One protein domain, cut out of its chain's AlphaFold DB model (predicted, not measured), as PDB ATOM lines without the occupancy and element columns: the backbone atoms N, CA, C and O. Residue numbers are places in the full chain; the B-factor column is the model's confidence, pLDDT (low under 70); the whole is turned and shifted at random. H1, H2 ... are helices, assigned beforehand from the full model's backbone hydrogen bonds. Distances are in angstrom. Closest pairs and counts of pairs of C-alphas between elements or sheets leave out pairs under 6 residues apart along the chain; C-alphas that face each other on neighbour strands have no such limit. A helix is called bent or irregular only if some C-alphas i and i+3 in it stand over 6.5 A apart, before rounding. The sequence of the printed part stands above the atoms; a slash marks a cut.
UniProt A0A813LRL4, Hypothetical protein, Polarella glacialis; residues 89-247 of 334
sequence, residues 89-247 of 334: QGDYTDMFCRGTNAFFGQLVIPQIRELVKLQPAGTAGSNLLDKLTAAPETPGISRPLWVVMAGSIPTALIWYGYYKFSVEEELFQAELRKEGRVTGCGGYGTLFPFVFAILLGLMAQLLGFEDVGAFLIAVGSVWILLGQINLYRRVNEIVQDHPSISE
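What this domain is: This is residues 89 to 247 of the 334 residues of the protein "Hypothetical protein" of Polarella glacialis (UniProt A0A813LRL4). A long helical hairpin, H7 with H6, makes the longest axis, and H1 and H5 cross its H6 arm where that helix begins. The short helices H3 and H4 form a loosely built side part at the beginning of H5, with long links before each of them, while residues 240 to 245 stick out near the end of H7. The printed part has 159 residues with eight named helices, H1 to H8 in chain order, and no named strand: the class is all helix. It is compact, with a radius of gyration of the C-alphas of 16.8 A and spans of 54 by 44 by 33 A.

Where its parts are: H7, the longest helix, takes residues 210 to 240 and runs 45.1 A from C-alpha 210 at (-17.995, -16.397, 57.768) to C-alpha 240 at (18.915, -6.019, 33.952). H6 is residues 186 to 206, 30.6 A; it is only just irregular, with C-alphas 190 and 193 6.51 A apart. H5 is residues 158 to 179, 31.6 A, and H1 is residues 92 to 107, 22.7 A, from C-alpha 92 at (-5.576, -8.194, 27.253). The short helices are H2, residues 110 to 115; H3, residues 128 to 133; H4, residues 145 to 152; and H8, residues 243 to 246.

How they stand to each other: H7 and H6 touch as a hairpin, opposite ways at a shallow tilt of 18 degrees, the closest C-alphas being Gly 201 and Gly 213, 3.7 A apart. H6 is the hub, touching three helices. Its residues 186 to 193 alone touch H1, the same way at a steep tilt of 61 degrees, closest at C-alphas 101 and 189, 3.8 A. Its residues 186 to 191 alone touch H5 as a second hairpin, at a steep tilt of 39 degrees, closest at C-alphas 165 and 187, 4.1 A. H5 touches H4 with residues 158 to 163 alone, closest at C-alphas 152 and 159, 4.9 A. H4 touches H3, closest at C-alphas 132 and 151, 7.0 A. H2 touches no helix. H8 and H7 only just touch, only at the corner, with 3 pairs of C-alphas within 8 A, the closest 240 and 246, 6.1 A. The helix packing is mostly crossed. Each O i to N i+4 pair is within hydrogen-bond range in H2, H3, H4, H5 and H7, against 11 of 12 in H1 and 15 of 17 in H6; H8 is too short for such a pair.

The domain as a whole: The farthest C-alphas, Gly 208 and Ser 244, are 55.6 A apart. The printed part has no cut. The links H2 to H3 and H3 to H4 are long. No printed residue is under 70 in pLDDT.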
ATOM      1  N   GLN A  89      -4.695  -3.103  20.636       87.88
ATOM      2  CA  GLN A  89      -5.743  -4.090  20.365       87.88
ATOM      3  C   GLN A  89      -5.184  -5.514  20.504       87.88
ATOM      4  O   GLN A  89      -4.165  -5.844  19.902       87.88
ATOM      5  N   GLY A  90      -5.858  -6.348  21.299       90.25
ATOM      6  CA  GLY A  90      -5.445  -7.729  21.576       90.25
ATOM      7  C   GLY A  90      -4.479  -7.896  22.754       90.25
ATOM      8  O   GLY A  90      -4.249  -9.030  23.169       90.25
ATOM      9  N   ASP A  91      -3.960  -6.811  23.342       93.94
ATOM     10  CA  ASP A  91      -3.176  -6.879  24.581       93.94
ATOM     11  C   ASP A  91      -4.107  -6.860  25.804       93.94
ATOM     12  O   ASP A  91      -4.377  -5.828  26.424       93.94
ATOM     13  N   TYR A  92      -4.651  -8.035  26.130       95.19
ATOM     14  CA  TYR A  92      -5.576  -8.194  27.253       95.19
ATOM     15  C   TYR A  92      -4.940  -7.860  28.605       95.19
ATOM     16  O   TYR A  92      -5.655  -7.430  29.508       95.19
ATOM     17  N   THR A  93      -3.622  -8.039  28.744       94.50
ATOM     18  CA  THR A  93      -2.906  -7.717  29.984       94.50
ATOM     19  C   THR A  93      -2.874  -6.209  30.178       94.50
ATOM     20  O   THR A  93      -3.306  -5.725  31.219       94.50
ATOM     21  N   ASP A  94      -2.463  -5.461  29.151       95.44
ATOM     22  CA  ASP A  94      -2.438  -3.995  29.180       95.44
ATOM     23  C   ASP A  94      -3.834  -3.409  29.450       95.44
ATOM     24  O   ASP A  94      -4.010  -2.565  30.333       95.44
ATOM     25  N   MET A  95      -4.854  -3.915  28.749       95.94
ATOM     26  CA  MET A  95      -6.245  -3.500  28.950       95.94
ATOM     27  C   MET A  95      -6.734  -3.770  30.375       95.94
ATOM     28  O   MET A  95      -7.343  -2.894  30.995       95.94
ATOM     29  N   PHE A  96      -6.474  -4.972  30.894       96.31
ATOM     30  CA  PHE A  96      -6.863  -5.358  32.246       96.31
ATOM     31  C   PHE A  96      -6.159  -4.485  33.284       96.31
ATOM     32  O   PHE A  96      -6.828  -3.842  34.085       96.31
ATOM     33  N   CYS A  97      -4.832  -4.378  33.223       96.62
ATOM     34  CA  CYS A  97      -4.032  -3.614  34.172       96.62
ATOM     35  C   CYS A  97      -4.433  -2.134  34.223       96.62
ATOM     36  O   CYS A  97      -4.640  -1.593  35.311       96.62
ATOM     37  N   ARG A  98      -4.610  -1.483  33.067       95.75
ATOM     38  CA  ARG A  98      -5.074  -0.086  33.006       95.75
ATOM     39  C   ARG A  98      -6.497   0.065  33.520       95.75
ATOM     40  O   ARG A  98      -6.770   0.993  34.276       95.75
ATOM     41  N   GLY A  99      -7.391  -0.839  33.119       96.25
ATOM     42  CA  GLY A  99      -8.782  -0.837  33.556       96.25
ATOM     43  C   GLY A  99      -8.900  -0.989  35.070       96.25
ATOM     44  O   GLY A  99      -9.600  -0.213  35.714       96.25
ATOM     45  N   THR A 100      -8.158  -1.932  35.652       96.75
ATOM     46  CA  THR A 100      -8.101  -2.150  37.099       96.75
ATOM     47  C   THR A 100      -7.500  -0.942  37.819       96.75
ATOM     48  O   THR A 100      -8.113  -0.468  38.774       96.75
ATOM     49  N   ASN A 101      -6.370  -0.386  37.353       96.81
ATOM     50  CA  ASN A 101      -5.775   0.809  37.972       96.81
ATOM     51  C   ASN A 101      -6.754   1.993  37.956       96.81
ATOM     52  O   ASN A 101      -6.982   2.633  38.981       96.81
ATOM     53  N   ALA A 102      -7.391   2.249  36.808       95.94
ATOM     54  CA  ALA A 102      -8.348   3.338  36.645       95.94
ATOM     55  C   ALA A 102      -9.601   3.149  37.514       95.94
ATOM     56  O   ALA A 102     -10.021   4.087  38.190       95.94
ATOM     57  N   PHE A 103     -10.176   1.942  37.533       96.81
ATOM     58  CA  PHE A 103     -11.352   1.626  38.341       96.81
ATOM     59  C   PHE A 103     -11.088   1.858  39.832       96.81
ATOM     60  O   PHE A 103     -11.832   2.586  40.485       96.81
ATOM     61  N   PHE A 104      -9.998   1.306  40.372       96.31
ATOM     62  CA  PHE A 104      -9.675   1.492  41.788       96.31
ATOM     63  C   PHE A 104      -9.221   2.920  42.106       96.31
ATOM     64  O   PHE A 104      -9.554   3.441  43.170       96.31
ATOM     65  N   GLY A 105      -8.558   3.597  41.164       94.56
ATOM     66  CA  GLY A 105      -8.226   5.016  41.270       94.56
ATOM     67  C   GLY A 105      -9.463   5.901  41.463       94.56
ATOM     68  O   GLY A 105      -9.428   6.842  42.259       94.56
ATOM     69  N   GLN A 106     -10.581   5.571  40.805       95.44
ATOM     70  CA  GLN A 106     -11.852   6.297  40.933       95.44
ATOM     71  C   GLN A 106     -12.497   6.163  42.318       95.44
ATOM     72  O   GLN A 106     -13.181   7.090  42.752       95.44
ATOM     73  N   LEU A 107     -12.247   5.055  43.024       94.00
ATOM     74  CA  LEU A 107     -12.781   4.800  44.367       94.00
ATOM     75  C   LEU A 107     -12.034   5.569  45.465       94.00
ATOM     76  O   LEU A 107     -12.529   5.688  46.585       94.00
ATOM     77  N   VAL A 108     -10.847   6.099  45.163       91.62
ATOM     78  CA  VAL A 108     -10.056   6.891  46.111       91.62
ATOM     79  C   VAL A 108     -10.652   8.282  46.244       91.62
ATOM     80  O   VAL A 108     -10.907   8.943  45.233       91.62
ATOM     81  N   ILE A 109     -10.827   8.751  47.483       93.00
ATOM     82  CA  ILE A 109     -11.311  10.110  47.741       93.00
ATOM     83  C   ILE A 109     -10.390  11.152  47.077       93.00
ATOM     84  O   ILE A 109      -9.166  10.978  47.101       93.00
ATOM     85  N   PRO A 110     -10.937  12.239  46.498       92.75
ATOM     86  CA  PRO A 110     -10.156  13.194  45.709       92.75
ATOM     87  C   PRO A 110      -8.934  13.760  46.438       92.75
ATOM     88  O   PRO A 110      -7.883  13.929  45.835       92.75
ATOM     89  N   GLN A 111      -9.037  13.988  47.748       91.69
ATOM     90  CA  GLN A 111      -7.955  14.537  48.565       91.69
ATOM     91  C   GLN A 111      -6.755  13.590  48.624       91.69
ATOM     92  O   GLN A 111      -5.623  14.021  48.438       91.69
ATOM     93  N   ILE A 112      -6.995  12.292  48.840       89.50
ATOM     94  CA  ILE A 112      -5.920  11.291  48.834       89.50
ATOM     95  C   ILE A 112      -5.379  11.127  47.417       89.50
ATOM     96  O   ILE A 112      -4.171  11.021  47.244       89.50
ATOM     97  N   ARG A 113      -6.253  11.151  46.403       91.19
ATOM     98  CA  ARG A 113      -5.834  11.045  45.003       91.19
ATOM     99  C   ARG A 113      -4.867  12.161  44.613       91.19
ATOM    100  O   ARG A 113      -3.860  11.860  43.990       91.19
ATOM    101  N   GLU A 114      -5.136  13.404  45.006       89.56
ATOM    102  CA  GLU A 114      -4.220  14.523  44.752       89.56
ATOM    103  C   GLU A 114      -2.915  14.400  45.549       89.56
ATOM    104  O   GLU A 114      -1.853  14.694  45.008       89.56
ATOM    105  N   LEU A 115      -2.961  13.906  46.793       88.56
ATOM    106  CA  LEU A 115      -1.754  13.691  47.606       88.56
ATOM    107  C   LEU A 115      -0.808  12.639  47.017       88.56
ATOM    108  O   LEU A 115       0.404  12.778  47.136       88.56
ATOM    109  N   VAL A 116      -1.351  11.587  46.402       91.25
ATOM    110  CA  VAL A 116      -0.558  10.479  45.838       91.25
ATOM    111  C   VAL A 116      -0.442  10.550  44.317       91.25
ATOM    112  O   VAL A 116       0.010   9.602  43.676       91.25
ATOM    113  N   LYS A 117      -0.869  11.668  43.726       91.12
ATOM    114  CA  LYS A 117      -0.797  11.900  42.289       91.12
ATOM    115  C   LYS A 117       0.657  11.922  41.852       91.12
ATOM    116  O   LYS A 117       1.473  12.603  42.469       91.12
ATOM    117  N   LEU A 118       0.940  11.225  40.756       90.19
ATOM    118  CA  LEU A 118       2.264  11.190  40.156       90.19
ATOM    119  C   LEU A 118       2.789  12.609  39.888       90.19
ATOM    120  O   LEU A 118       2.123  13.406  39.223       90.19
ATOM    121  N   GLN A 119       3.994  12.891  40.368       90.44
ATOM    122  CA  GLN A 119       4.686  14.162  40.192       90.44
ATOM    123  C   GLN A 119       5.879  14.028  39.226       90.44
ATOM    124  O   GLN A 119       6.389  12.925  38.995       90.44
ATOM    125  N   PRO A 120       6.339  15.131  38.612       88.25
ATOM    126  CA  PRO A 120       7.602  15.129  37.880       88.25
ATOM    127  C   PRO A 120       8.791  14.919  38.828       88.25
ATOM    128  O   PRO A 120       8.724  15.217  40.019       88.25
ATOM    129  N   ALA A 121       9.903  14.410  38.298       86.50
ATOM    130  CA  ALA A 121      11.094  14.175  39.105       86.50
ATOM    131  C   ALA A 121      11.652  15.457  39.744       86.50
ATOM    132  O   ALA A 121      11.828  16.483  39.085       86.50
ATOM    133  N   GLY A 122      12.017  15.361  41.023       83.00
ATOM    134  CA  GLY A 122      12.632  16.455  41.775       83.00
ATOM    135  C   GLY A 122      11.636  17.400  42.444       83.00
ATOM    136  O   GLY A 122      12.033  18.500  42.827       83.00
ATOM    137  N   THR A 123      10.370  16.991  42.587       85.38
ATOM    138  CA  THR A 123       9.411  17.687  43.461       85.38
ATOM    139  C   THR A 123       9.610  17.331  44.930       85.38
ATOM    140  O   THR A 123       9.353  18.156  45.806       85.38
ATOM    141  N   ALA A 124      10.132  16.137  45.205       83.19
ATOM    142  CA  ALA A 124      10.608  15.737  46.511       83.19
ATOM    143  C   ALA A 124      11.800  16.612  46.920       83.19
ATOM    144  O   ALA A 124      12.780  16.749  46.183       83.19
ATOM    145  N   GLY A 125      11.722  17.197  48.114       79.62
ATOM    146  CA  GLY A 125      12.854  17.884  48.727       79.62
ATOM    147  C   GLY A 125      14.041  16.943  48.965       79.62
ATOM    148  O   GLY A 125      13.933  15.718  48.899       79.62
ATOM    149  N   SER A 126      15.206  17.519  49.258       77.50
ATOM    150  CA  SER A 126      16.435  16.747  49.475       77.50
ATOM    151  C   SER A 126      16.486  16.037  50.831       77.50
ATOM    152  O   SER A 126      17.363  15.199  51.039       77.50
ATOM    153  N   ASN A 127      15.604  16.387  51.774       84.19
ATOM    154  CA  ASN A 127      15.658  15.852  53.130       84.19
ATOM    155  C   ASN A 127      14.985  14.479  53.228       84.19
ATOM    156  O   ASN A 127      14.096  14.134  52.453       84.19
ATOM    157  N   LEU A 128      15.358  13.719  54.261       82.81
ATOM    158  CA  LEU A 128      14.800  12.395  54.547       82.81
ATOM    159  C   LEU A 128      13.265  12.393  54.624       82.81
ATOM    160  O   LEU A 128      12.620  11.535  54.028       82.81
ATOM    161  N   LEU A 129      12.685  13.342  55.367       85.50
ATOM    162  CA  LEU A 129      11.232  13.429  55.522       85.50
ATOM    163  C   LEU A 129      10.541  13.731  54.197       85.50
ATOM    164  O   LEU A 129       9.503  13.140  53.926       85.50
ATOM    165  N   ASP A 130      11.149  14.573  53.362       87.00
ATOM    166  CA  ASP A 130      10.606  14.912  52.049       87.00
ATOM    167  C   ASP A 130      10.595  13.672  51.145       87.00
ATOM    168  O   ASP A 130       9.576  13.373  50.536       87.00
ATOM    169  N   LYS A 131      11.675  12.874  51.129       84.75
ATOM    170  CA  LYS A 131      11.717  11.594  50.396       84.75
ATOM    171  C   LYS A 131      10.714  10.562  50.938       84.75
ATOM    172  O   LYS A 131      10.168   9.773  50.166       84.75
ATOM    173  N   LEU A 132      10.484  10.543  52.255       86.00
ATOM    174  CA  LEU A 132       9.559   9.616  52.922       86.00
ATOM    175  C   LEU A 132       8.088   9.917  52.624       86.00
ATOM    176  O   LEU A 132       7.277   8.994  52.560       86.00
ATOM    177  N   THR A 133       7.726  11.192  52.504       87.94
ATOM    178  CA  THR A 133       6.335  11.627  52.305       87.94
ATOM    179  C   THR A 133       6.036  12.034  50.870       87.94
ATOM    180  O   THR A 133       4.871  12.255  50.545       87.94
ATOM    181  N   ALA A 134       7.053  12.101  50.007       90.31
ATOM    182  CA  ALA A 134       6.883  12.434  48.606       90.31
ATOM    183  C   ALA A 134       5.894  11.495  47.914       90.31
ATOM    184  O   ALA A 134       5.887  10.274  48.128       90.31
ATOM    185  N   ALA A 135       5.086  12.101  47.051       92.75
ATOM    186  CA  ALA A 135       4.252  11.401  46.098       92.75
ATOM    187  C   ALA A 135       5.109  10.531  45.150       92.75
ATOM    188  O   ALA A 135       6.328  10.723  45.050       92.75
ATOM    189  N   PRO A 136       4.500   9.563  44.454       91.94
ATOM    190  CA  PRO A 136       5.158   8.847  43.366       91.94
ATOM    191  C   PRO A 136       5.709   9.836  42.324       91.94
ATOM    192  O   PRO A 136       5.022  10.795  41.975       91.94
ATOM    193  N   GLU A 137       6.911   9.608  41.792       92.62
ATOM    194  CA  GLU A 137       7.494  10.447  40.727       92.62
ATOM    195  C   GLU A 137       7.901   9.633  39.492       92.62
ATOM    196  O   GLU A 137       8.109   8.425  39.558       92.62
ATOM    197  N   THR A 138       8.067  10.279  38.335       89.50
ATOM    198  CA  THR A 138       8.755   9.643  37.196       89.50
ATOM    199  C   THR A 138       9.863  10.534  36.627       89.50
ATOM    200  O   THR A 138       9.562  11.671  36.250       89.50
ATOM    201  N   PRO A 139      11.113  10.032  36.490       89.69
ATOM    202  CA  PRO A 139      11.643   8.738  36.984       89.69
ATOM    203  C   PRO A 139      11.434   8.513  38.495       89.69
ATOM    204  O   PRO A 139      11.229   9.489  39.210       89.69
ATOM    205  N   GLY A 140      11.421   7.269  38.989       90.38
ATOM    206  CA  GLY A 140      11.037   6.941  40.381       90.38
ATOM    207  C   GLY A 140      11.993   7.497  41.442       90.38
ATOM    208  O   GLY A 140      13.166   7.705  41.146       90.38
ATOM    209  N   ILE A 141      11.534   7.769  42.675       91.62
ATOM    210  CA  ILE A 141      12.401   8.320  43.748       91.62
ATOM    211  C   ILE A 141      13.296   7.225  44.329       91.62
ATOM    212  O   ILE A 141      12.815   6.148  44.696       91.62
ATOM    213  N   SER A 142      14.593   7.515  44.491       91.62
ATOM    214  CA  SER A 142      15.495   6.638  45.240       91.62
ATOM    215  C   SER A 142      15.132   6.649  46.728       91.62
ATOM    216  O   SER A 142      15.290   7.653  47.427       91.62
ATOM    217  N   ARG A 143      14.609   5.515  47.209       92.25
ATOM    218  CA  ARG A 143      14.215   5.289  48.606       92.25
ATOM    219  C   ARG A 143      15.053   4.136  49.173       92.25
ATOM    220  O   ARG A 143      14.619   2.988  49.068       92.25
ATOM    221  N   PRO A 144      16.250   4.414  49.729       92.38
ATOM    222  CA  PRO A 144      17.120   3.386  50.297       92.38
ATOM    223  C   PRO A 144      16.400   2.534  51.346       92.38
ATOM    224  O   PRO A 144      15.481   3.005  52.023       92.38
ATOM    225  N   LEU A 145      16.830   1.285  51.528       93.44
ATOM    226  CA  LEU A 145      16.132   0.339  52.396       93.44
ATOM    227  C   LEU A 145      16.046   0.829  53.848       93.44
ATOM    228  O   LEU A 145      15.024   0.632  54.503       93.44
ATOM    229  N   TRP A 146      17.083   1.503  54.346       92.06
ATOM    230  CA  TRP A 146      17.069   2.083  55.690       92.06
ATOM    231  C   TRP A 146      15.961   3.133  55.872       92.06
ATOM    232  O   TRP A 146      15.316   3.159  56.920       92.06
ATOM    233  N   VAL A 147      15.688   3.947  54.844       91.69
ATOM    234  CA  VAL A 147      14.596   4.933  54.831       91.69
ATOM    235  C   VAL A 147      13.262   4.204  54.894       91.69
ATOM    236  O   VAL A 147      12.407   4.510  55.727       91.69
ATOM    237  N   VAL A 148      13.119   3.171  54.061       93.00
ATOM    238  CA  VAL A 148      11.914   2.341  54.018       93.00
ATOM    239  C   VAL A 148      11.649   1.674  55.365       93.00
ATOM    240  O   VAL A 148      10.516   1.695  55.848       93.00
ATOM    241  N   MET A 149      12.677   1.143  56.026       91.69
ATOM    242  CA  MET A 149      12.557   0.574  57.369       91.69
ATOM    243  C   MET A 149      12.211   1.621  58.429       91.69
ATOM    244  O   MET A 149      11.343   1.361  59.265       91.69
ATOM    245  N   ALA A 150      12.836   2.800  58.378       90.94
ATOM    246  CA  ALA A 150      12.576   3.886  59.320       90.94
ATOM    247  C   ALA A 150      11.119   4.369  59.260       90.94
ATOM    248  O   ALA A 150      10.538   4.663  60.301       90.94
ATOM    249  N   GLY A 151      10.506   4.399  58.071       90.88
ATOM    250  CA  GLY A 151       9.075   4.683  57.919       90.88
ATOM    251  C   GLY A 151       8.181   3.506  58.324       90.88
ATOM    252  O   GLY A 151       7.157   3.687  58.984       90.88
ATOM    253  N   SER A 152       8.564   2.282  57.958       92.56
ATOM    254  CA  SER A 152       7.702   1.097  58.084       92.56
ATOM    255  C   SER A 152       7.608   0.545  59.506       92.56
ATOM    256  O   SER A 152       6.517   0.178  59.938       92.56
ATOM    257  N   ILE A 153       8.718   0.473  60.245       91.56
ATOM    258  CA  ILE A 153       8.746  -0.151  61.580       91.56
ATOM    259  C   ILE A 153       7.860   0.614  62.583       91.56
ATOM    260  O   ILE A 153       7.010  -0.020  63.211       91.56
ATOM    261  N   PRO A 154       7.966   1.954  62.720       93.62
ATOM    262  CA  PRO A 154       7.147   2.703  63.677       93.62
ATOM    263  C   PRO A 154       5.664   2.751  63.302       93.62
ATOM    264  O   PRO A 154       4.817   2.937  64.170       93.62
ATOM    265  N   THR A 155       5.344   2.586  62.016       91.19
ATOM    266  CA  THR A 155       3.969   2.650  61.497       91.19
ATOM    267  C   THR A 155       3.321   1.274  61.344       91.19
ATOM    268  O   THR A 155       2.287   1.166  60.691       91.19
ATOM    269  N   ALA A 156       3.913   0.217  61.914       90.31
ATOM    270  CA  ALA A 156       3.427  -1.159  61.783       90.31
ATOM    271  C   ALA A 156       3.154  -1.558  60.316       90.31
ATOM    272  O   ALA A 156       2.119  -2.134  59.996       90.31
ATOM    273  N   LEU A 157       4.097  -1.230  59.425       89.62
ATOM    274  CA  LEU A 157       4.064  -1.486  57.979       89.62
ATOM    275  C   LEU A 157       3.023  -0.684  57.180       89.62
ATOM    276  O   LEU A 157       2.944  -0.854  55.964       89.62
ATOM    277  N   ILE A 158       2.281   0.245  57.791       91.19
ATOM    278  CA  ILE A 158       1.367   1.129  57.044       91.19
ATOM    279  C   ILE A 158       2.150   1.930  55.997       91.19
ATOM    280  O   ILE A 158       1.761   1.982  54.829       91.19
ATOM    281  N   TRP A 159       3.297   2.496  56.386       93.31
ATOM    282  CA  TRP A 159       4.152   3.219  55.448       93.31
ATOM    283  C   TRP A 159       4.744   2.294  54.375       93.31
ATOM    284  O   TRP A 159       4.888   2.705  53.229       93.31
ATOM    285  N   TYR A 160       5.011   1.022  54.693       91.75
ATOM    286  CA  TYR A 160       5.438   0.044  53.686       91.75
ATOM    287  C   TYR A 160       4.372  -0.159  52.602       91.75
ATOM    288  O   TYR A 160       4.701  -0.252  51.421       91.75
ATOM    289  N   GLY A 161       3.092  -0.172  52.989       92.81
ATOM    290  CA  GLY A 161       1.971  -0.186  52.050       92.81
ATOM    291  C   GLY A 161       1.976   1.030  51.121       92.81
ATOM    292  O   GLY A 161       1.826   0.870  49.911       92.81
ATOM    293  N   TYR A 162       2.233   2.228  51.658       94.00
ATOM    294  CA  TYR A 162       2.400   3.442  50.850       94.00
ATOM    295  C   TYR A 162       3.605   3.353  49.905       94.00
ATOM    296  O   TYR A 162       3.481   3.633  48.720       94.00
ATOM    297  N   TYR A 163       4.754   2.885  50.389       94.44
ATOM    298  CA  TYR A 163       5.928   2.648  49.551       94.44
ATOM    299  C   TYR A 163       5.630   1.684  48.395       94.44
ATOM    300  O   TYR A 163       6.002   1.958  47.255       94.44
ATOM    301  N   LYS A 164       4.929   0.576  48.668       93.88
ATOM    302  CA  LYS A 164       4.518  -0.395  47.646       93.88
ATOM    303  C   LYS A 164       3.574   0.215  46.624       93.88
ATOM    304  O   LYS A 164       3.765  -0.006  45.434       93.88
ATOM    305  N   PHE A 165       2.601   0.997  47.087       95.69
ATOM    306  CA  PHE A 165       1.729   1.770  46.214       95.69
ATOM    307  C   PHE A 165       2.547   2.674  45.285       95.69
ATOM    308  O   PHE A 165       2.356   2.629  44.073       95.69
ATOM    309  N   SER A 166       3.492   3.439  45.841       95.38
ATOM    310  CA  SER A 166       4.306   4.368  45.063       95.38
ATOM    311  C   SER A 166       5.151   3.645  44.029       95.38
ATOM    312  O   SER A 166       5.063   3.980  42.860       95.38
ATOM    313  N   VAL A 167       5.896   2.609  44.414       95.00
ATOM    314  CA  VAL A 167       6.721   1.832  43.476       95.00
ATOM    315  C   VAL A 167       5.899   1.252  42.326       95.00
ATOM    316  O   VAL A 167       6.308   1.340  41.172       95.00
ATOM    317  N   GLU A 168       4.739   0.667  42.618       96.25
ATOM    318  CA  GLU A 168       3.873   0.095  41.587       96.25
ATOM    319  C   GLU A 168       3.364   1.157  40.607       96.25
ATOM    320  O   GLU A 168       3.336   0.913  39.399       96.25
ATOM    321  N   GLU A 169       3.001   2.342  41.106       95.88
ATOM    322  CA  GLU A 169       2.553   3.453  40.269       95.88
ATOM    323  C   GLU A 169       3.707   4.070  39.465       95.88
ATOM    324  O   GLU A 169       3.548   4.332  38.277       95.88
ATOM    325  N   GLU A 170       4.894   4.234  40.055       95.00
ATOM    326  CA  GLU A 170       6.093   4.712  39.351       95.00
ATOM    327  C   GLU A 170       6.453   3.774  38.190       95.00
ATOM    328  O   GLU A 170       6.654   4.233  37.064       95.00
ATOM    329  N   LEU A 171       6.445   2.459  38.433       94.62
ATOM    330  CA  LEU A 171       6.707   1.444  37.412       94.62
ATOM    331  C   LEU A 171       5.620   1.409  36.333       94.62
ATOM    332  O   LEU A 171       5.933   1.310  35.150       94.62
ATOM    333  N   PHE A 172       4.347   1.505  36.721       95.44
ATOM    334  CA  PHE A 172       3.226   1.569  35.776       95.44
ATOM    335  C   PHE A 172       3.383   2.751  34.815       95.44
ATOM    336  O   PHE A 172       3.258   2.608  33.601       95.44
ATOM    337  N   GLN A 173       3.726   3.921  35.347       93.25
ATOM    338  CA  GLN A 173       3.877   5.140  34.561       93.25
ATOM    339  C   GLN A 173       5.175   5.150  33.739       93.25
ATOM    340  O   GLN A 173       5.211   5.737  32.655       93.25
ATOM    341  N   ALA A 174       6.237   4.493  34.211       91.56
ATOM    342  CA  ALA A 174       7.464   4.289  33.445       91.56
ATOM    343  C   ALA A 174       7.231   3.367  32.232       91.56
ATOM    344  O   ALA A 174       7.590   3.736  31.113       91.56
ATOM    345  N   GLU A 175       6.561   2.226  32.423       92.75
ATOM    346  CA  GLU A 175       6.189   1.291  31.348       92.75
ATOM    347  C   GLU A 175       5.305   1.970  30.288       92.75
ATOM    348  O   GLU A 175       5.586   1.887  29.088       92.75
ATOM    349  N   LEU A 176       4.290   2.733  30.718       92.12
ATOM    350  CA  LEU A 176       3.434   3.495  29.804       92.12
ATOM    351  C   LEU A 176       4.220   4.473  28.934       92.12
ATOM    352  O   LEU A 176       3.935   4.583  27.742       92.12
ATOM    353  N   ARG A 177       5.188   5.190  29.512       90.62
ATOM    354  CA  ARG A 177       5.983   6.185  28.780       90.62
ATOM    355  C   ARG A 177       7.025   5.548  27.863       90.62
ATOM    356  O   ARG A 177       7.228   6.053  26.763       90.62
ATOM    357  N   LYS A 178       7.679   4.468  28.300       89.50
ATOM    358  CA  LYS A 178       8.768   3.808  27.557       89.50
ATOM    359  C   LYS A 178       8.241   2.884  26.458       89.50
ATOM    360  O   LYS A 178       8.758   2.897  25.347       89.50
ATOM    361  N   GLU A 179       7.212   2.092  26.753       89.25
ATOM    362  CA  GLU A 179       6.751   1.008  25.872       89.25
ATOM    363  C   GLU A 179       5.350   1.239  25.292       89.25
ATOM    364  O   GLU A 179       4.946   0.577  24.326       89.25
ATOM    365  N   GLY A 180       4.582   2.162  25.876       91.25
ATOM    366  CA  GLY A 180       3.185   2.384  25.505       91.25
ATOM    367  C   GLY A 180       2.250   1.241  25.913       91.25
ATOM    368  O   GLY A 180       1.139   1.164  25.392       91.25
ATOM    369  N   ARG A 181       2.689   0.354  26.812       93.12
ATOM    370  CA  ARG A 181       1.919  -0.754  27.401       93.12
ATOM    371  C   ARG A 181       2.324  -0.938  28.864       93.12
ATOM    372  O   ARG A 181       3.420  -0.531  29.227       93.12
ATOM    373  N   VAL A 182       1.489  -1.587  29.667       94.75
ATOM    374  CA  VAL A 182       1.800  -1.970  31.053       94.75
ATOM    375  C   VAL A 182       1.692  -3.465  31.262       94.75
ATOM    376  O   VAL A 182       0.864  -4.141  30.652       94.75
ATOM    377  N   THR A 183       2.518  -3.975  32.170       94.81
ATOM    378  CA  THR A 183       2.455  -5.378  32.601       94.81
ATOM    379  C   THR A 183       2.042  -5.542  34.060       94.81
ATOM    380  O   THR A 183       1.789  -6.661  34.504       94.81
ATOM    381  N   GLY A 184       1.959  -4.446  34.818       94.44
ATOM    382  CA  GLY A 184       1.419  -4.411  36.177       94.44
ATOM    383  C   GLY A 184       0.213  -3.488  36.299       94.44
ATOM    384  O   GLY A 184       0.028  -2.585  35.492       94.44
ATOM    385  N   CYS A 185      -0.611  -3.705  37.325       96.00
ATOM    386  CA  CYS A 185      -1.854  -2.962  37.544       96.00
ATOM    387  C   CYS A 185      -1.664  -1.597  38.232       96.00
ATOM    388  O   CYS A 185      -2.661  -0.986  38.597       96.00
ATOM    389  N   GLY A 186      -0.432  -1.122  38.441       95.62
ATOM    390  CA  GLY A 186      -0.164   0.141  39.140       95.62
ATOM    391  C   GLY A 186      -0.477   0.104  40.635       95.62
ATOM    392  O   GLY A 186      -0.856  -0.928  41.198       95.62
ATOM    393  N   GLY A 187      -0.286   1.241  41.305       94.94
ATOM    394  CA  GLY A 187      -0.441   1.331  42.756       94.94
ATOM    395  C   GLY A 187      -1.884   1.089  43.183       94.94
ATOM    396  O   GLY A 187      -2.147   0.306  44.104       94.94
ATOM    397  N   TYR A 188      -2.837   1.709  42.478       96.25
ATOM    398  CA  TYR A 188      -4.256   1.531  42.776       96.25
ATOM    399  C   TYR A 188      -4.699   0.119  42.432       96.25
ATOM    400  O   TYR A 188      -5.303  -0.555  43.264       96.25
ATOM    401  N   GLY A 189      -4.373  -0.354  41.230       96.19
ATOM    402  CA  GLY A 189      -4.846  -1.644  40.763       96.19
ATOM    403  C   GLY A 189      -4.209  -2.828  41.482       96.19
ATOM    404  O   GLY A 189      -4.844  -3.869  41.550       96.19
ATOM    405  N   THR A 190      -3.018  -2.704  42.071       95.38
ATOM    406  CA  THR A 190      -2.415  -3.793  42.858       95.38
ATOM    407  C   THR A 190      -2.870  -3.761  44.320       95.38
ATOM    408  O   THR A 190      -3.351  -4.774  44.831       95.38
ATOM    409  N   LEU A 191      -2.769  -2.615  45.008       94.69
ATOM    410  CA  LEU A 191      -2.976  -2.557  46.461       94.69
ATOM    411  C   LEU A 191      -4.456  -2.481  46.864       94.69
ATOM    412  O   LEU A 191      -4.863  -3.106  47.846       94.69
ATOM    413  N   PHE A 192      -5.283  -1.733  46.131       95.00
ATOM    414  CA  PHE A 192      -6.664  -1.489  46.554       95.00
ATOM    415  C   PHE A 192      -7.565  -2.724  46.461       95.00
ATOM    416  O   PHE A 192      -8.318  -2.927  47.413       95.00
ATOM    417  N   PRO A 193      -7.503  -3.592  45.430       96.19
ATOM    418  CA  PRO A 193      -8.301  -4.817  45.439       96.19
ATOM    419  C   PRO A 193      -8.001  -5.689  46.658       96.19
ATOM    420  O   PRO A 193      -8.926  -6.228  47.259       96.19
ATOM    421  N   PHE A 194      -6.729  -5.775  47.067       95.62
ATOM    422  CA  PHE A 194      -6.334  -6.473  48.288       95.62
ATOM    423  C   PHE A 194      -6.976  -5.838  49.527       95.62
ATOM    424  O   PHE A 194      -7.674  -6.525  50.271       95.62
ATOM    425  N   VAL A 195      -6.807  -4.528  49.725       94.12
ATOM    426  CA  VAL A 195      -7.367  -3.820  50.888       94.12
ATOM    427  C   VAL A 195      -8.893  -3.942  50.934       94.12
ATOM    428  O   VAL A 195      -9.452  -4.253  51.984       94.12
ATOM    429  N   PHE A 196      -9.577  -3.769  49.801       95.19
ATOM    430  CA  PHE A 196     -11.031  -3.920  49.708       95.19
ATOM    431  C   PHE A 196     -11.474  -5.348  50.019       95.19
ATOM    432  O   PHE A 196     -12.417  -5.533  50.783       95.19
ATOM    433  N   ALA A 197     -10.794  -6.357  49.476       97.12
ATOM    434  CA  ALA A 197     -11.112  -7.755  49.735       97.12
ATOM    435  C   ALA A 197     -10.956  -8.114  51.223       97.12
ATOM    436  O   ALA A 197     -11.820  -8.787  51.783       97.12
ATOM    437  N   ILE A 198      -9.912  -7.602  51.888       95.75
ATOM    438  CA  ILE A 198      -9.726  -7.775  53.332       95.75
ATOM    439  C   ILE A 198     -10.825  -7.060  54.123       95.75
ATOM    440  O   ILE A 198     -11.457  -7.686  54.969       95.75
ATOM    441  N   LEU A 199     -11.096  -5.781  53.848       96.06
ATOM    442  CA  LEU A 199     -12.096  -5.009  54.597       96.06
ATOM    443  C   LEU A 199     -13.507  -5.580  54.425       96.06
ATOM    444  O   LEU A 199     -14.207  -5.796  55.413       96.06
ATOM    445  N   LEU A 200     -13.914  -5.877  53.189       97.00
ATOM    446  CA  LEU A 200     -15.204  -6.510  52.906       97.00
ATOM    447  C   LEU A 200     -15.275  -7.912  53.511       97.00
ATOM    448  O   LEU A 200     -16.320  -8.299  54.032       97.00
ATOM    449  N   GLY A 201     -14.169  -8.655  53.486       97.69
ATOM    450  CA  GLY A 201     -14.092  -9.977  54.086       97.69
ATOM    451  C   GLY A 201     -14.271  -9.950  55.603       97.69
ATOM    452  O   GLY A 201     -15.086 -10.701  56.137       97.69
ATOM    453  N   LEU A 202     -13.587  -9.037  56.295       97.12
ATOM    454  CA  LEU A 202     -13.737  -8.834  57.738       97.12
ATOM    455  C   LEU A 202     -15.154  -8.373  58.095       97.12
ATOM    456  O   LEU A 202     -15.761  -8.919  59.014       97.12
ATOM    457  N   MET A 203     -15.721  -7.431  57.339       97.75
ATOM    458  CA  MET A 203     -17.101  -6.983  57.544       97.75
ATOM    459  C   MET A 203     -18.113  -8.115  57.336       97.75
ATOM    460  O   MET A 203     -19.040  -8.255  58.130       97.75
ATOM    461  N   ALA A 204     -17.925  -8.960  56.319       97.62
ATOM    462  CA  ALA A 204     -18.773 -10.126  56.091       97.62
ATOM    463  C   ALA A 204     -18.712 -11.113  57.270       97.62
ATOM    464  O   ALA A 204     -19.760 -11.578  57.714       97.62
ATOM    465  N   GLN A 205     -17.523 -11.372  57.832       97.25
ATOM    466  CA  GLN A 205     -17.383 -12.209  59.032       97.25
ATOM    467  C   GLN A 205     -18.104 -11.601  60.241       97.25
ATOM    468  O   GLN A 205     -18.840 -12.307  60.926       97.25
ATOM    469  N   LEU A 206     -17.957 -10.291  60.470       97.06
ATOM    470  CA  LEU A 206     -18.630  -9.589  61.571       97.06
ATOM    471  C   LEU A 206     -20.162  -9.622  61.455       97.06
ATOM    472  O   LEU A 206     -20.854  -9.608  62.470       97.06
ATOM    473  N   LEU A 207     -20.696  -9.693  60.233       97.56
ATOM    474  CA  LEU A 207     -22.131  -9.807  59.955       97.56
ATOM    475  C   LEU A 207     -22.647 -11.261  59.953       97.56
ATOM    476  O   LEU A 207     -23.818 -11.486  59.655       97.56
ATOM    477  N   GLY A 208     -21.801 -12.246  60.278       97.25
ATOM    478  CA  GLY A 208     -22.166 -13.667  60.342       97.25
ATOM    479  C   GLY A 208     -22.020 -14.441  59.024       97.25
ATOM    480  O   GLY A 208     -22.376 -15.615  58.963       97.25
ATOM    481  N   PHE A 209     -21.469 -13.829  57.972       97.38
ATOM    482  CA  PHE A 209     -21.161 -14.484  56.694       97.38
ATOM    483  C   PHE A 209     -19.710 -14.991  56.665       97.38
ATOM    484  O   PHE A 209     -18.898 -14.556  55.844       97.38
ATOM    485  N   GLU A 210     -19.373 -15.915  57.569       96.19
ATOM    486  CA  GLU A 210     -17.995 -16.397  57.768       96.19
ATOM    487  C   GLU A 210     -17.350 -16.947  56.486       96.19
ATOM    488  O   GLU A 210     -16.230 -16.563  56.144       96.19
ATOM    489  N   ASP A 211     -18.073 -17.788  55.738       96.81
ATOM    490  CA  ASP A 211     -17.568 -18.417  54.512       96.81
ATOM    491  C   ASP A 211     -17.279 -17.390  53.405       96.81
ATOM    492  O   ASP A 211     -16.240 -17.451  52.745       96.81
ATOM    493  N   VAL A 212     -18.177 -16.413  53.221       96.81
ATOM    494  CA  VAL A 212     -18.001 -15.327  52.241       96.81
ATOM    495  C   VAL A 212     -16.815 -14.461  52.642       96.81
ATOM    496  O   VAL A 212     -15.980 -14.122  51.804       96.81
ATOM    497  N   GLY A 213     -16.708 -14.138  53.929       97.38
ATOM    498  CA  GLY A 213     -15.618 -13.321  54.431       97.38
ATOM    499  C   GLY A 213     -14.254 -13.994  54.292       97.38
ATOM    500  O   GLY A 213     -13.299 -13.372  53.828       97.38
ATOM    501  N   ALA A 214     -14.166 -15.287  54.617       96.69
ATOM    502  CA  ALA A 214     -12.959 -16.083  54.410       96.69
ATOM    503  C   ALA A 214     -12.581 -16.195  52.925       96.69
ATOM    504  O   ALA A 214     -11.400 -16.102  52.587       96.69
ATOM    505  N   PHE A 215     -13.567 -16.355  52.035       97.75
ATOM    506  CA  PHE A 215     -13.337 -16.373  50.592       97.75
ATOM    507  C   PHE A 215     -12.771 -15.042  50.082       97.75
ATOM    508  O   PHE A 215     -11.765 -15.048  49.375       97.75
ATOM    509  N   LEU A 216     -13.359 -13.907  50.474       97.88
ATOM    510  CA  LEU A 216     -12.870 -12.580  50.080       97.88
ATOM    511  C   LEU A 216     -11.439 -12.339  50.564       97.88
ATOM    512  O   LEU A 216     -10.590 -11.940  49.771       97.88
ATOM    513  N   ILE A 217     -11.142 -12.665  51.827       97.12
ATOM    514  CA  ILE A 217      -9.780 -12.562  52.365       97.12
ATOM    515  C   ILE A 217      -8.810 -13.423  51.552       97.12
ATOM    516  O   ILE A 217      -7.756 -12.935  51.155       97.12
ATOM    517  N   ALA A 218      -9.176 -14.671  51.244       96.44
ATOM    518  CA  ALA A 218      -8.337 -15.565  50.449       96.44
ATOM    519  C   ALA A 218      -8.071 -15.016  49.038       96.44
ATOM    520  O   ALA A 218      -6.930 -15.044  48.579       96.44
ATOM    521  N   VAL A 219      -9.095 -14.482  48.365       96.81
ATOM    522  CA  VAL A 219      -8.951 -13.849  47.045       96.81
ATOM    523  C   VAL A 219      -8.029 -12.634  47.124       96.81
ATOM    524  O   VAL A 219      -7.133 -12.503  46.292       96.81
ATOM    525  N   GLY A 220      -8.183 -11.789  48.147       96.44
ATOM    526  CA  GLY A 220      -7.283 -10.663  48.395       96.44
ATOM    527  C   GLY A 220      -5.836 -11.112  48.601       96.44
ATOM    528  O   GLY A 220      -4.924 -10.559  47.988       96.44
ATOM    529  N   SER A 221      -5.611 -12.142  49.418       93.88
ATOM    530  CA  SER A 221      -4.275 -12.698  49.657       93.88
ATOM    531  C   SER A 221      -3.642 -13.262  48.382       93.88
ATOM    532  O   SER A 221      -2.477 -12.997  48.110       93.88
ATOM    533  N   VAL A 222      -4.397 -14.004  47.568       95.19
ATOM    534  CA  VAL A 222      -3.895 -14.503  46.276       95.19
ATOM    535  C   VAL A 222      -3.563 -13.341  45.340       95.19
ATOM    536  O   VAL A 222      -2.518 -13.361  44.695       95.19
ATOM    537  N   TRP A 223      -4.411 -12.312  45.299       96.00
ATOM    538  CA  TRP A 223      -4.194 -11.129  44.472       96.00
ATOM    539  C   TRP A 223      -2.874 -10.425  44.796       96.00
ATOM    540  O   TRP A 223      -2.072 -10.185  43.892       96.00
ATOM    541  N   ILE A 224      -2.609 -10.138  46.076       93.56
ATOM    542  CA  ILE A 224      -1.379  -9.434  46.460       93.56
ATOM    543  C   ILE A 224      -0.125 -10.287  46.222       93.56
ATOM    544  O   ILE A 224       0.892  -9.748  45.793       93.56
ATOM    545  N   LEU A 225      -0.202 -11.613  46.400       92.25
ATOM    546  CA  LEU A 225       0.911 -12.527  46.107       92.25
ATOM    547  C   LEU A 225       1.235 -12.581  44.608       92.25
ATOM    548  O   LEU A 225       2.403 -12.538  44.224       92.25
ATOM    549  N   LEU A 226       0.214 -12.636  43.747       93.31
ATOM    550  CA  LEU A 226       0.407 -12.573  42.294       93.31
ATOM    551  C   LEU A 226       0.980 -11.217  41.865       93.31
ATOM    552  O   LEU A 226       1.902 -11.174  41.047       93.31
ATOM    553  N   GLY A 227       0.488 -10.124  42.457       93.06
ATOM    554  CA  GLY A 227       1.051  -8.787  42.271       93.06
ATOM    555  C   GLY A 227       2.530  -8.732  42.656       93.06
ATOM    556  O   GLY A 227       3.344  -8.217  41.898       93.06
ATOM    557  N   GLN A 228       2.904  -9.354  43.774       92.25
ATOM    558  CA  GLN A 228       4.278  -9.396  44.268       92.25
ATOM    559  C   GLN A 228       5.229 -10.172  43.345       92.25
ATOM    560  O   GLN A 228       6.322  -9.685  43.063       92.25
ATOM    561  N   ILE A 229       4.813 -11.328  42.817       93.75
ATOM    562  CA  ILE A 229       5.595 -12.067  41.808       93.75
ATOM    563  C   ILE A 229       5.808 -11.203  40.562       93.75
ATOM    564  O   ILE A 229       6.925 -11.104  40.053       93.75
ATOM    565  N   ASN A 230       4.742 -10.564  40.074       95.25
ATOM    566  CA  ASN A 230       4.823  -9.720  38.887       95.25
ATOM    567  C   ASN A 230       5.719  -8.495  39.116       95.25
ATOM    568  O   ASN A 230       6.508  -8.140  38.243       95.25
ATOM    569  N   LEU A 231       5.650  -7.884  40.301       94.75
ATOM    570  CA  LEU A 231       6.540  -6.802  40.705       94.75
ATOM    571  C   LEU A 231       8.004  -7.247  40.674       94.75
ATOM    572  O   LEU A 231       8.843  -6.526  40.147       94.75
ATOM    573  N   TYR A 232       8.322  -8.431  41.202       94.81
ATOM    574  CA  TYR A 232       9.695  -8.940  41.193       94.81
ATOM    575  C   TYR A 232      10.224  -9.185  39.783       94.81
ATOM    576  O   TYR A 232      11.358  -8.799  39.502       94.81
ATOM    577  N   ARG A 233       9.394  -9.720  38.880       95.62
ATOM    578  CA  ARG A 233       9.740  -9.850  37.457       95.62
ATOM    579  C   ARG A 233      10.057  -8.484  36.839       95.62
ATOM    580  O   ARG A 233      11.106  -8.321  36.230       95.62
ATOM    581  N   ARG A 234       9.183  -7.493  37.043       95.19
ATOM    582  CA  ARG A 234       9.345  -6.131  36.495       95.19
ATOM    583  C   ARG A 234      10.586  -5.432  37.046       95.19
ATOM    584  O   ARG A 234      11.304  -4.763  36.312       95.19
ATOM    585  N   VAL A 235      10.877  -5.620  38.333       94.38
ATOM    586  CA  VAL A 235      12.108  -5.103  38.945       94.38
ATOM    587  C   VAL A 235      13.336  -5.796  38.360       94.38
ATOM    588  O   VAL A 235      14.308  -5.111  38.069       94.38
ATOM    589  N   ASN A 236      13.306  -7.115  38.145       94.94
ATOM    590  CA  ASN A 236      14.401  -7.821  37.479       94.94
ATOM    591  C   ASN A 236      14.641  -7.295  36.060       94.94
ATOM    592  O   ASN A 236      15.788  -7.025  35.725       94.94
ATOM    593  N   GLU A 237      13.588  -7.099  35.264       93.56
ATOM    594  CA  GLU A 237      13.686  -6.552  33.901       93.56
ATOM    595  C   GLU A 237      14.382  -5.188  33.895       93.56
ATOM    596  O   GLU A 237      15.355  -4.983  33.176       93.56
ATOM    597  N   ILE A 238      13.960  -4.281  34.775       93.00
ATOM    598  CA  ILE A 238      14.570  -2.951  34.855       93.00
ATOM    599  C   ILE A 238      16.000  -3.030  35.389       93.00
ATOM    600  O   ILE A 238      16.898  -2.381  34.870       93.00
ATOM    601  N   VAL A 239      16.261  -3.840  36.411       92.88
ATOM    602  CA  VAL A 239      17.612  -3.979  36.966       92.88
ATOM    603  C   VAL A 239      18.584  -4.587  35.944       92.88
ATOM    604  O   VAL A 239      19.766  -4.238  35.956       92.88
ATOM    605  N   GLN A 240      18.117  -5.458  35.047       92.69
ATOM    606  CA  GLN A 240      18.915  -6.019  33.952       92.69
ATOM    607  C   GLN A 240      19.251  -4.977  32.875       92.69
ATOM    608  O   GLN A 240      20.361  -5.006  32.340       92.69
ATOM    609  N   ASP A 241      18.365  -4.004  32.636       91.75
ATOM    610  CA  ASP A 241      18.625  -2.850  31.758       91.75
ATOM    611  C   ASP A 241      19.755  -1.935  32.288       91.75
ATOM    612  O   ASP A 241      20.266  -1.085  31.552       91.75
ATOM    613  N   HIS A 242      20.207  -2.125  33.538       90.94
ATOM    614  CA  HIS A 242      21.322  -1.396  34.152       90.94
ATOM    615  C   HIS A 242      22.516  -2.318  34.494       90.94
ATOM    616  O   HIS A 242      22.713  -2.680  35.661       90.94
ATOM    617  N   PRO A 243      23.407  -2.635  33.527       87.62
ATOM    618  CA  PRO A 243      24.552  -3.529  33.742       87.62
ATOM    619  C   PRO A 243      25.517  -3.098  34.856       87.62
ATOM    620  O   PRO A 243      26.158  -3.945  35.474       87.62
ATOM    621  N   SER A 244      25.607  -1.800  35.167       88.19
ATOM    622  CA  SER A 244      26.418  -1.292  36.287       88.19
ATOM    623  C   SER A 244      25.906  -1.738  37.665       88.19
ATOM    624  O   SER A 244      26.654  -1.697  38.644       88.19
ATOM    625  N   ILE A 245      24.643  -2.168  37.753       90.00
ATOM    626  CA  ILE A 245      23.988  -2.601  38.991       90.00
ATOM    627  C   ILE A 245      24.014  -4.129  39.120       90.00
ATOM    628  O   ILE A 245      24.312  -4.627  40.210       90.00
ATOM    629  N   SER A 246      23.721  -4.855  38.037       87.50
ATOM    630  CA  SER A 246      23.426  -6.299  38.060       87.50
ATOM    631  C   SER A 246      24.245  -7.164  37.102       87.50
ATOM    632  O   SER A 246      24.083  -8.378  37.120       87.50
ATOM    633  N   GLU A 247      25.091  -6.570  36.253       85.81
ATOM    634  CA  GLU A 247      25.775  -7.268  35.147       85.81
ATOM    635  C   GLU A 247      24.818  -7.978  34.167       85.81
ATOM    636  O   GLU A 247      25.222  -8.879  33.437       85.81
TER     637      GLU A 247